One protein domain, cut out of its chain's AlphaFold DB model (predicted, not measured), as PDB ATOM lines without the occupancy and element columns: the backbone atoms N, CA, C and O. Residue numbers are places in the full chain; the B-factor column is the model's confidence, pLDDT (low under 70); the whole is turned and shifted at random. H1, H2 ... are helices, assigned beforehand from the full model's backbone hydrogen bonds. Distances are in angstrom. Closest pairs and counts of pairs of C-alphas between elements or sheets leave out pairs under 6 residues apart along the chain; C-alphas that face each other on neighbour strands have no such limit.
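This is residues 2 to 45 and 80 to 119 of the 126 residues of the protein "PAP_central domain-containing protein" of Meloidogyne hapla (UniProt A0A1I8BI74). Two long helices, H2 and H3, pack on each other and run opposite ways, crossing at 36 degrees, and make the core. The short H1 packs across H2 on the side away from H3, while the short H4 folds back on the later part of H3 in a loose helical hairpin. The printed part has 84 residues with four named helices, H1, H2, H3 and H4 along the chain, and no named strand: its class is all helix. It is loose, with a radius of gyration of the C-alphas of 15.0 A, and only just flat, spanning 46 by 37 by 20 A.

H2, residues 14 to 37, touches H3, residues 80 to 102; their closest C-alphas, those of Phe 22 and Met 90, are 5.7 A apart. They run opposite ways at a steep tilt of 36 degrees, only just beyond shallow. H1, residues 2 to 8, touches H2 at residues 17 to 21 alone, about perpendicular at 86 degrees; the closest C-alphas, of Ile 5 and Phe 21, are 6.0 A apart. H4, residues 108 to 117, only just touches H3, at its residues 96 to 100 alone, with 3 pairs of C-alphas within 8 A; the closest, of Thr 96 and Lys 109, are 6.8 A apart. H3 and H4 form a helical hairpin, at a shallow tilt of 20 degrees, opposite ways. H1 is apart from H3 and H4, and H2 is apart from H4. Every O i to N i+4 pair is within hydrogen-bond range in H1 and H3, against 19 of 20 in H2 and 2 of 6 in H4, where 3 of 7 O i to N i+3 pairs are within range.

H2 is 36.3 A long, from C-alpha 14 at (92.749, 111.175, 147.566) to C-alpha 37. H3 is 33.2 A long, from C-alpha 80 at (95.562, 90.118, 169.115). H1 measures 10.0 A and H4 15.6 A, ending at C-alpha 117, (97.055, 87.879, 149.920).

The C-alphas farthest apart, of Lys 39 and Ile 104, are 45.8 A apart. Residues 46 to 79 are not printed, and C-alphas 45 and 80 are 16.5 A apart across this cut, which lies in the link from H2 to H3. The links H1 to H2 and H3 to H4 are tight. Mean pLDDT of the printed part is 71.9, and residues 30 to 45 and 103 to 119 are under 70.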
ATOM      1  N   LEU A   2      87.725 105.675 157.581       83.69
ATOM      2  CA  LEU A   2      88.043 106.657 156.524       83.69
ATOM      3  C   LEU A   2      87.310 107.999 156.700       83.69
ATOM      4  O   LEU A   2      87.942 109.044 156.636       83.69
ATOM      5  N   GLY A   3      86.015 107.974 157.037       81.75
ATOM      6  CA  GLY A   3      85.246 109.203 157.288       81.75
ATOM      7  C   GLY A   3      85.866 110.119 158.354       81.75
ATOM      8  O   GLY A   3      85.817 111.332 158.222       81.75
ATOM      9  N   LYS A   4      86.550 109.559 159.363       79.50
ATOM     10  CA  LYS A   4      87.281 110.357 160.358       79.50
ATOM     11  C   LYS A   4      88.506 111.051 159.757       79.50
ATOM     12  O   LYS A   4      88.782 112.192 160.096       79.50
ATOM     13  N   ILE A   5      89.228 110.371 158.870       87.06
ATOM     14  CA  ILE A   5      90.383 110.946 158.175       87.06
ATOM     15  C   ILE A   5      89.926 112.080 157.252       87.06
ATOM     16  O   ILE A   5      90.560 113.127 157.247       87.06
ATOM     17  N   GLN A   6      88.784 111.922 156.573       84.81
ATOM     18  CA  GLN A   6      88.182 112.989 155.767       84.81
ATOM     19  C   GLN A   6      87.821 114.221 156.606       84.81
ATOM     20  O   GLN A   6      88.087 115.341 156.188       84.81
ATOM     21  N   ILE A   7      87.255 114.027 157.802       86.88
ATOM     22  CA  ILE A   7      86.934 115.136 158.714       86.88
ATOM     23  C   ILE A   7      88.208 115.853 159.188       86.88
ATOM     24  O   ILE A   7      88.223 117.077 159.270       86.88
ATOM     25  N   LEU A   8      89.279 115.111 159.493       83.94
ATOM     26  CA  LEU A   8      90.554 115.690 159.939       83.94
ATOM     27  C   LEU A   8      91.305 116.416 158.815       83.94
ATOM     28  O   LEU A   8      92.059 117.350 159.081       83.94
ATOM     29  N   TYR A   9      91.113 115.982 157.570       88.19
ATOM     30  CA  TYR A   9      91.836 116.472 156.404       88.19
ATOM     31  C   TYR A   9      90.859 116.757 155.251       88.19
ATOM     32  O   TYR A   9      90.847 116.036 154.258       88.19
ATOM     33  N   PRO A  10      90.026 117.807 155.360       88.81
ATOM     34  CA  PRO A  10      88.921 118.030 154.424       88.81
ATOM     35  C   PRO A  10      89.369 118.410 153.004       88.81
ATOM     36  O   PRO A  10      88.636 118.153 152.055       88.81
ATOM     37  N   ASN A  11      90.568 118.983 152.853       92.81
ATOM     38  CA  ASN A  11      91.047 119.596 151.606       92.81
ATOM     39  C   ASN A  11      92.277 118.893 151.003       92.81
ATOM     40  O   ASN A  11      93.065 119.526 150.306       92.81
ATOM     41  N   VAL A  12      92.491 117.611 151.305       90.00
ATOM     42  CA  VAL A  12      93.638 116.856 150.771       90.00
ATOM     43  C   VAL A  12      93.234 116.011 149.568       90.00
ATOM     44  O   VAL A  12      92.082 115.596 149.438       90.00
ATOM     45  N   SER A  13      94.194 115.738 148.683       89.31
ATOM     46  CA  SER A  13      93.976 114.823 147.556       89.31
ATOM     47  C   SER A  13      93.676 113.401 148.042       89.31
ATOM     48  O   SER A  13      94.051 113.027 149.152       89.31
ATOM     49  N   LEU A  14      93.055 112.565 147.204       87.62
ATOM     50  CA  LEU A  14      92.749 111.175 147.566       87.62
ATOM     51  C   LEU A  14      94.002 110.379 147.975       87.62
ATOM     52  O   LEU A  14      93.965 109.640 148.954       87.62
ATOM     53  N   ILE A  15      95.116 110.543 147.258       87.12
ATOM     54  CA  ILE A  15      96.380 109.846 147.560       87.12
ATOM     55  C   ILE A  15      96.890 110.258 148.939       87.12
ATOM     56  O   ILE A  15      97.254 109.416 149.758       87.12
ATOM     57  N   GLU A  16      96.859 111.558 149.217       87.75
ATOM     58  CA  GLU A  16      97.272 112.101 150.504       87.75
ATOM     59  C   GLU A  16      96.315 111.691 151.632       87.75
ATOM     60  O   GLU A  16      96.757 111.407 152.742       87.75
ATOM     61  N   LEU A  17      95.014 111.573 151.353       90.94
ATOM     62  CA  LEU A  17      94.024 111.058 152.296       90.94
ATOM     63  C   LEU A  17      94.311 109.598 152.673       90.94
ATOM     64  O   LEU A  17      94.252 109.241 153.851       90.94
ATOM     65  N   ILE A  18      94.643 108.760 151.687       90.44
ATOM     66  CA  ILE A  18      95.004 107.354 151.905       90.44
ATOM     67  C   ILE A  18      96.323 107.260 152.691       90.44
ATOM     68  O   ILE A  18      96.418 106.482 153.642       90.44
ATOM     69  N   GLU A  19      97.323 108.084 152.364       88.50
ATOM     70  CA  GLU A  19      98.574 108.142 153.132       88.50
ATOM     71  C   GLU A  19      98.310 108.537 154.597       88.50
ATOM     72  O   GLU A  19      98.759 107.861 155.528       88.50
ATOM     73  N   ARG A  20      97.504 109.586 154.818       87.88
ATOM     74  CA  ARG A  20      97.104 110.044 156.158       87.88
ATOM     75  C   ARG A  20      96.278 108.998 156.908       87.88
ATOM     76  O   ARG A  20      96.413 108.905 158.129       87.88
ATOM     77  N   PHE A  21      95.473 108.189 156.214       90.44
ATOM     78  CA  PHE A  21      94.770 107.050 156.808       90.44
ATOM     79  C   PHE A  21      95.761 106.047 157.400       90.44
ATOM     80  O   PHE A  21      95.673 105.746 158.592       90.44
ATOM     81  N   PHE A  22      96.726 105.578 156.604       89.25
ATOM     82  CA  PHE A  22      97.701 104.599 157.079       89.25
ATOM     83  C   PHE A  22      98.556 105.150 158.219       89.25
ATOM     84  O   PHE A  22      98.681 104.489 159.246       89.25
ATOM     85  N   LEU A  23      99.082 106.372 158.085       86.00
ATOM     86  CA  LEU A  23      99.898 106.999 159.129       86.00
ATOM     87  C   LEU A  23      99.140 107.128 160.451       86.00
ATOM     88  O   LEU A  23      99.643 106.719 161.493       86.00
ATOM     89  N   THR A  24      97.908 107.639 160.404       85.75
ATOM     90  CA  THR A  24      97.112 107.875 161.616       85.75
ATOM     91  C   THR A  24      96.850 106.574 162.372       85.75
ATOM     92  O   THR A  24      97.019 106.522 163.591       85.75
ATOM     93  N   TYR A  25      96.444 105.516 161.667       84.81
ATOM     94  CA  TYR A  25      96.071 104.265 162.324       84.81
ATOM     95  C   TYR A  25      97.272 103.380 162.675       84.81
ATOM     96  O   TYR A  25      97.206 102.704 163.698       84.81
ATOM     97  N   LEU A  26      98.387 103.445 161.939       82.06
ATOM     98  CA  LEU A  26      99.638 102.788 162.342       82.06
ATOM     99  C   LEU A  26     100.210 103.392 163.620       82.06
ATOM    100  O   LEU A  26     100.496 102.661 164.563       82.06
ATOM    101  N   THR A  27     100.307 104.723 163.698       79.12
ATOM    102  CA  THR A  27     100.778 105.390 164.920       79.12
ATOM    103  C   THR A  27      99.868 105.080 166.109       79.12
ATOM    104  O   THR A  27     100.343 104.881 167.226       79.12
ATOM    105  N   TRP A  28      98.556 104.986 165.883       75.81
ATOM    106  CA  TRP A  28      97.612 104.589 166.925       75.81
ATOM    107  C   TRP A  28      97.811 103.134 167.387       75.81
ATOM    108  O   TRP A  28      97.858 102.891 168.594       75.81
ATOM    109  N   LEU A  29      97.989 102.187 166.459       72.94
ATOM    110  CA  LEU A  29      98.270 100.781 166.778       72.94
ATOM    111  C   LEU A  29      99.599 100.616 167.530       72.94
ATOM    112  O   LEU A  29      99.644  99.929 168.549       72.94
ATOM    113  N   GLU A  30     100.665 101.291 167.093       66.00
ATOM    114  CA  GLU A  30     101.957 101.267 167.788       66.00
ATOM    115  C   GLU A  30     101.846 101.797 169.221       66.00
ATOM    116  O   GLU A  30     102.403 101.207 170.150       66.00
ATOM    117  N   ASN A  31     101.114 102.898 169.420       62.75
ATOM    118  CA  ASN A  31     100.887 103.458 170.750       62.75
ATOM    119  C   ASN A  31     100.066 102.506 171.629       62.75
ATOM    120  O   ASN A  31     100.366 102.370 172.813       62.75
ATOM    121  N   TYR A  32      99.094 101.787 171.060       61.84
ATOM    122  CA  TYR A  32      98.352 100.750 171.778       61.84
ATOM    123  C   TYR A  32      99.268  99.615 172.270       61.84
ATOM    124  O   TYR A  32      99.184  99.204 173.430       61.84
ATOM    125  N   PHE A  33     100.186  99.135 171.424       54.88
ATOM    126  CA  PHE A  33     101.140  98.091 171.811       54.88
ATOM    127  C   PHE A  33     102.191  98.580 172.816       54.88
ATOM    128  O   PHE A  33     102.482  97.864 173.775       54.88
ATOM    129  N   LYS A  34     102.716  99.803 172.656       49.72
ATOM    130  CA  LYS A  34     103.688 100.405 173.591       49.72
ATOM    131  C   LYS A  34     103.089 100.654 174.980       49.72
ATOM    132  O   LYS A  34     103.780 100.494 175.983       49.72
ATOM    133  N   LEU A  35     101.802 100.992 175.056       46.53
ATOM    134  CA  LEU A  35     101.094 101.226 176.320       46.53
ATOM    135  C   LEU A  35     100.650  99.929 177.024       46.53
ATOM    136  O   LEU A  35     100.222  99.982 178.171       46.53
ATOM    137  N   ASN A  36     100.823  98.754 176.406       40.41
ATOM    138  CA  ASN A  36     100.529  97.455 177.027       40.41
ATOM    139  C   ASN A  36     101.628  96.959 177.997       40.41
ATOM    140  O   ASN A  36     101.597  95.815 178.441       40.41
ATOM    141  N   LEU A  37     102.593  97.819 178.346       38.62
ATOM    142  CA  LEU A  37     103.591  97.575 179.394       38.62
ATOM    143  C   LEU A  37     103.277  98.285 180.717       38.62
ATOM    144  O   LEU A  37     103.899  97.958 181.719       38.62
ATOM    145  N   ASN A  38     102.303  99.201 180.762       32.59
ATOM    146  CA  ASN A  38     101.876  99.832 182.009       32.59
ATOM    147  C   ASN A  38     100.386 100.182 181.971       32.59
ATOM    148  O   ASN A  38      99.884 100.782 181.028       32.59
ATOM    149  N   LYS A  39      99.697  99.804 183.045       43.09
ATOM    150  CA  LYS A  39      98.267  99.960 183.342       43.09
ATOM    151  C   LYS A  39      97.788 101.419 183.196       43.09
ATOM    152  O   LYS A  39      97.632 102.117 184.191       43.09
ATOM    153  N   PHE A  40      97.571 101.897 181.969       39.38
ATOM    154  CA  PHE A  40      97.097 103.262 181.707       39.38
ATOM    155  C   PHE A  40      96.400 103.402 180.339       39.38
ATOM    156  O   PHE A  40      96.818 104.167 179.476       39.38
ATOM    157  N   LEU A  41      95.302 102.675 180.117       40.62
ATOM    158  CA  LEU A  41      94.499 102.797 178.891       40.62
ATOM    159  C   LEU A  41      93.056 103.215 179.192       40.62
ATOM    160  O   LEU A  41      92.111 102.506 178.875       40.62
ATOM    161  N   ARG A  42      92.877 104.401 179.789       38.06
ATOM    162  CA  ARG A  42      91.552 105.050 179.853       38.06
ATOM    163  C   ARG A  42      91.253 105.990 178.678       38.06
ATOM    164  O   ARG A  42      90.086 106.279 178.452       38.06
ATOM    165  N   ASN A  43      92.253 106.422 177.897       40.12
ATOM    166  CA  ASN A  43      92.085 107.605 177.033       40.12
ATOM    167  C   ASN A  43      92.450 107.449 175.544       40.12
ATOM    168  O   ASN A  43      92.375 108.433 174.816       40.12
ATOM    169  N   TYR A  44      92.790 106.255 175.048       41.88
ATOM    170  CA  TYR A  44      93.117 106.060 173.622       41.88
ATOM    171  C   TYR A  44      92.058 105.257 172.858       41.88
ATOM    172  O   TYR A  44      92.370 104.474 171.964       41.88
ATOM    173  N   SER A  45      90.778 105.479 173.159       42.75
ATOM    174  CA  SER A  45      89.728 105.235 172.164       42.75
ATOM    175  C   SER A  45      89.951 106.224 171.020       42.75
ATOM    176  O   SER A  45      90.207 107.388 171.294       42.75
ATOM    177  N   LYS A  80      94.139  89.739 169.229       78.94
ATOM    178  CA  LYS A  80      95.562  90.118 169.115       78.94
ATOM    179  C   LYS A  80      96.194  89.652 167.799       78.94
ATOM    180  O   LYS A  80      97.075  90.332 167.275       78.94
ATOM    181  N   THR A  81      95.775  88.504 167.273       82.62
ATOM    182  CA  THR A  81      96.299  87.942 166.021       82.62
ATOM    183  C   THR A  81      95.823  88.757 164.825       82.62
ATOM    184  O   THR A  81      96.625  89.144 163.975       82.62
ATOM    185  N   THR A  82      94.536  89.096 164.810       84.19
ATOM    186  CA  THR A  82      93.901  89.937 163.796       84.19
ATOM    187  C   THR A  82      94.565  91.308 163.742       84.19
ATOM    188  O   THR A  82      94.833  91.814 162.656       84.19
ATOM    189  N   ILE A  83      94.928  91.886 164.890       83.06
ATOM    190  CA  ILE A  83      95.640  93.171 164.923       83.06
ATOM    191  C   ILE A  83      97.008  93.079 164.263       83.06
ATOM    192  O   ILE A  83      97.335  93.957 163.474       83.06
ATOM    193  N   LYS A  84      97.786  92.022 164.518       82.00
ATOM    194  CA  LYS A  84      99.087  91.840 163.850       82.00
ATOM    195  C   LYS A  84      98.935  91.746 162.331       82.00
ATOM    196  O   LYS A  84      99.769  92.264 161.591       82.00
ATOM    197  N   ILE A  85      97.867  91.098 161.860       85.62
ATOM    198  CA  ILE A  85      97.546  91.022 160.428       85.62
ATOM    199  C   ILE A  85      97.190  92.414 159.890       85.62
ATOM    200  O   ILE A  85      97.733  92.817 158.863       85.62
ATOM    201  N   ILE A  86      96.335  93.165 160.593       85.00
ATOM    202  CA  ILE A  86      95.944  94.534 160.218       85.00
ATOM    203  C   ILE A  86      97.159  95.470 160.199       85.00
ATOM    204  O   ILE A  86      97.328  96.228 159.251       85.00
ATOM    205  N   GLU A  87      98.018  95.410 161.212       83.81
ATOM    206  CA  GLU A  87      99.234  96.221 161.313       83.81
ATOM    207  C   GLU A  87     100.165  95.952 160.129       83.81
ATOM    208  O   GLU A  87     100.586  96.884 159.439       83.81
ATOM    209  N   LYS A  88     100.410  94.672 159.823       85.56
ATOM    210  CA  LYS A  88     101.185  94.280 158.645       85.56
ATOM    211  C   LYS A  88     100.549  94.806 157.351       85.56
ATOM    212  O   LYS A  88     101.268  95.337 156.508       85.56
ATOM    213  N   ALA A  89      99.223  94.722 157.222       87.12
ATOM    214  CA  ALA A  89      98.482  95.267 156.080       87.12
ATOM    215  C   ALA A  89      98.666  96.764 155.908       87.12
ATOM    216  O   ALA A  89      98.924  97.245 154.806       87.12
ATOM    217  N   MET A  90      98.548  97.505 157.005       86.38
ATOM    218  CA  MET A  90      98.686  98.949 156.985       86.38
ATOM    219  C   MET A  90     100.124  99.370 156.665       86.38
ATOM    220  O   MET A  90     100.313 100.320 155.908       86.38
ATOM    221  N   LEU A  91     101.134  98.653 157.179       86.81
ATOM    222  CA  LEU A  91     102.544  98.906 156.861       86.81
ATOM    223  C   LEU A  91     102.853  98.651 155.383       86.81
ATOM    224  O   LEU A  91     103.531  99.463 154.753       86.81
ATOM    225  N   GLU A  92     102.370  97.536 154.829       87.31
ATOM    226  CA  GLU A  92     102.530  97.227 153.405       87.31
ATOM    227  C   GLU A  92     101.810  98.269 152.536       87.31
ATOM    228  O   GLU A  92     102.429  98.840 151.639       87.31
ATOM    229  N   GLY A  93     100.565  98.620 152.872       86.94
ATOM    230  CA  GLY A  93      99.802  99.655 152.170       86.94
ATOM    231  C   GLY A  93     100.470 101.034 152.198       86.94
ATOM    232  O   GLY A  93     100.539 101.704 151.165       86.94
ATOM    233  N   LEU A  94     101.031 101.446 153.342       86.56
ATOM    234  CA  LEU A  94     101.766 102.710 153.458       86.56
ATOM    235  C   LEU A  94     103.007 102.731 152.561       86.56
ATOM    236  O   LEU A  94     103.262 103.740 151.902       86.56
ATOM    237  N   LYS A  95     103.775 101.634 152.534       86.12
ATOM    238  CA  LYS A  95     104.940 101.504 151.646       86.12
ATOM    239  C   LYS A  95     104.513 101.646 150.190       86.12
ATOM    240  O   LYS A  95     105.041 102.506 149.498       86.12
ATOM    241  N   THR A  96     103.483 100.911 149.772       85.69
ATOM    242  CA  THR A  96     102.954 100.985 148.405       85.69
ATOM    243  C   THR A  96     102.511 102.398 148.024       85.69
ATOM    244  O   THR A  96     102.853 102.866 146.943       85.69
ATOM    245  N   ILE A  97     101.799 103.117 148.899       84.75
ATOM    246  CA  ILE A  97     101.375 104.499 148.615       84.75
ATOM    247  C   ILE A  97     102.561 105.458 148.517       84.75
ATOM    248  O   ILE A  97     102.565 106.323 147.643       84.75
ATOM    249  N   ARG A  98     103.586 105.298 149.360       83.12
ATOM    250  CA  ARG A  98     104.813 106.100 149.260       83.12
ATOM    251  C   ARG A  98     105.575 105.811 147.973       83.12
ATOM    252  O   ARG A  98     106.002 106.748 147.306       83.12
ATOM    253  N   ASP A  99     105.668 104.546 147.582       81.19
ATOM    254  CA  ASP A  99     106.292 104.144 146.322       81.19
ATOM    255  C   ASP A  99     105.524 104.704 145.115       81.19
ATOM    256  O   ASP A  99     106.140 105.113 144.139       81.19
ATOM    257  N   ILE A 100     104.191 104.769 145.181       77.00
ATOM    258  CA  ILE A 100     103.332 105.389 144.154       77.00
ATOM    259  C   ILE A 100     103.463 106.913 144.141       77.00
ATOM    260  O   ILE A 100     103.394 107.547 143.094       77.00
ATOM    261  N   ARG A 101     103.629 107.539 145.302       72.38
ATOM    262  CA  ARG A 101     103.863 108.982 145.372       72.38
ATOM    263  C   ARG A 101     105.215 109.350 144.753       72.38
ATOM    264  O   ARG A 101     105.334 110.412 144.151       72.38
ATOM    265  N   ASN A 102     106.200 108.465 144.892       71.50
ATOM    266  CA  ASN A 102     107.546 108.635 144.352       71.50
ATOM    267  C   ASN A 102     107.668 108.193 142.881       71.50
ATOM    268  O   ASN A 102     108.520 108.710 142.164       71.50
ATOM    269  N   GLU A 103     106.814 107.282 142.406       63.53
ATOM    270  CA  GLU A 103     106.771 106.813 141.018       63.53
ATOM    271  C   GLU A 103     105.378 107.029 140.415       63.53
ATOM    272  O   GLU A 103     104.409 106.418 140.850       63.53
ATOM    273  N   ILE A 104     105.277 107.843 139.360       56.62
ATOM    274  CA  ILE A 104     104.031 108.196 138.653       56.62
ATOM    275  C   ILE A 104     103.409 106.967 137.939       56.62
ATOM    276  O   ILE A 104     103.356 106.934 136.715       56.62
ATOM    277  N   ARG A 105     102.955 105.921 138.649       55.50
ATOM    278  CA  ARG A 105     102.126 104.808 138.128       55.50
ATOM    279  C   ARG A 105     101.248 104.222 139.243       55.50
ATOM    280  O   ARG A 105     101.633 103.314 139.971       55.50
ATOM    281  N   LEU A 106     100.044 104.783 139.350       56.00
ATOM    282  CA  LEU A 106      99.079 104.607 140.443       56.00
ATOM    283  C   LEU A 106      98.392 103.236 140.533       56.00
ATOM    284  O   LEU A 106      98.100 102.786 141.637       56.00
ATOM    285  N   PHE A 107      98.091 102.584 139.411       53.19
ATOM    286  CA  PHE A 107      97.128 101.474 139.409       53.19
ATOM    287  C   PHE A 107      97.768 100.080 139.488       53.19
ATOM    288  O   PHE A 107      97.275  99.225 140.225       53.19
ATOM    289  N   ASP A 108      98.911  99.862 138.837       54.38
ATOM    290  CA  ASP A 108      99.514  98.522 138.745       54.38
ATOM    291  C   ASP A 108     100.145  98.044 140.068       54.38
ATOM    292  O   ASP A 108     100.223  96.843 140.340       54.38
ATOM    293  N   LYS A 109     100.575  98.973 140.935       58.62
ATOM    294  CA  LYS A 109     101.217  98.645 142.221       58.62
ATOM    295  C   LYS A 109     100.233  98.276 143.336       58.62
ATOM    296  O   LYS A 109     100.622  97.550 144.246       58.62
ATOM    297  N   LEU A 110      98.979  98.736 143.283       57.62
ATOM    298  CA  LEU A 110      97.982  98.472 144.334       57.62
ATOM    299  C   LEU A 110      97.301  97.103 144.196       57.62
ATOM    300  O   LEU A 110      96.945  96.500 145.205       57.62
ATOM    301  N   ILE A 111      97.135  96.600 142.970       58.47
ATOM    302  CA  ILE A 111      96.375  95.367 142.694       58.47
ATOM    303  C   ILE A 111      97.234  94.106 142.900       58.47
ATOM    304  O   ILE A 111      96.748  93.087 143.390       58.47
ATOM    305  N   ASN A 112      98.531  94.170 142.595       60.38
ATOM    306  CA  ASN A 112      99.423  93.009 142.683       60.38
ATOM    307  C   ASN A 112      99.605  92.432 144.110       60.38
ATOM    308  O   ASN A 112      99.586  91.208 144.254       60.38
ATOM    309  N   PRO A 113      99.726  93.241 145.182       59.16
ATOM    310  CA  PRO A 113      99.781  92.724 146.552       59.16
ATOM    311  C   PRO A 113      98.482  92.030 146.988       59.16
ATOM    312  O   PRO A 113      98.540  91.008 147.667       59.16
ATOM    313  N   TRP A 114      97.322  92.535 146.552       56.66
ATOM    314  CA  TRP A 114      96.006  91.977 146.888       56.66
ATOM    315  C   TRP A 114      95.831  90.533 146.402       56.66
ATOM    316  O   TRP A 114      95.327  89.690 147.143       56.66
ATOM    317  N   ASN A 115      96.315  90.212 145.201       59.06
ATOM    318  CA  ASN A 115      96.242  88.850 144.662       59.06
ATOM    319  C   ASN A 115      97.109  87.863 145.457       59.06
ATOM    320  O   ASN A 115      96.680  86.746 145.733       59.06
ATOM    321  N   LYS A 116      98.286  88.300 145.919       61.81
ATOM    322  CA  LYS A 116      99.194  87.491 146.750       61.81
ATOM    323  C   LYS A 116      98.624  87.190 148.143       61.81
ATOM    324  O   LYS A 116      99.014  86.226 148.793       61.81
ATOM    325  N   TRP A 117      97.720  88.035 148.626       54.62
ATOM    326  CA  TRP A 117      97.055  87.879 149.920       54.62
ATOM    327  C   TRP A 117      95.864  86.917 149.872       54.62
ATOM    328  O   TRP A 117      95.530  86.312 150.889       54.62
ATOM    329  N   MET A 118      95.255  86.774 148.694       55.84
ATOM    330  CA  MET A 118      94.149  85.855 148.412       55.84
ATOM    331  C   MET A 118      94.634  84.444 148.053       55.84
ATOM    332  O   MET A 118      93.812  83.541 147.903       55.84
ATOM    333  N   GLU A 119      95.949  84.231 147.926       59.41
ATOM    334  CA  GLU A 119      96.502  82.892 147.755       59.41
ATOM    335  C   GLU A 119      96.164  82.038 148.987       59.41
ATOM    336  O   GLU A 119      96.535  82.401 150.113       59.41
TER     337      GLU A 119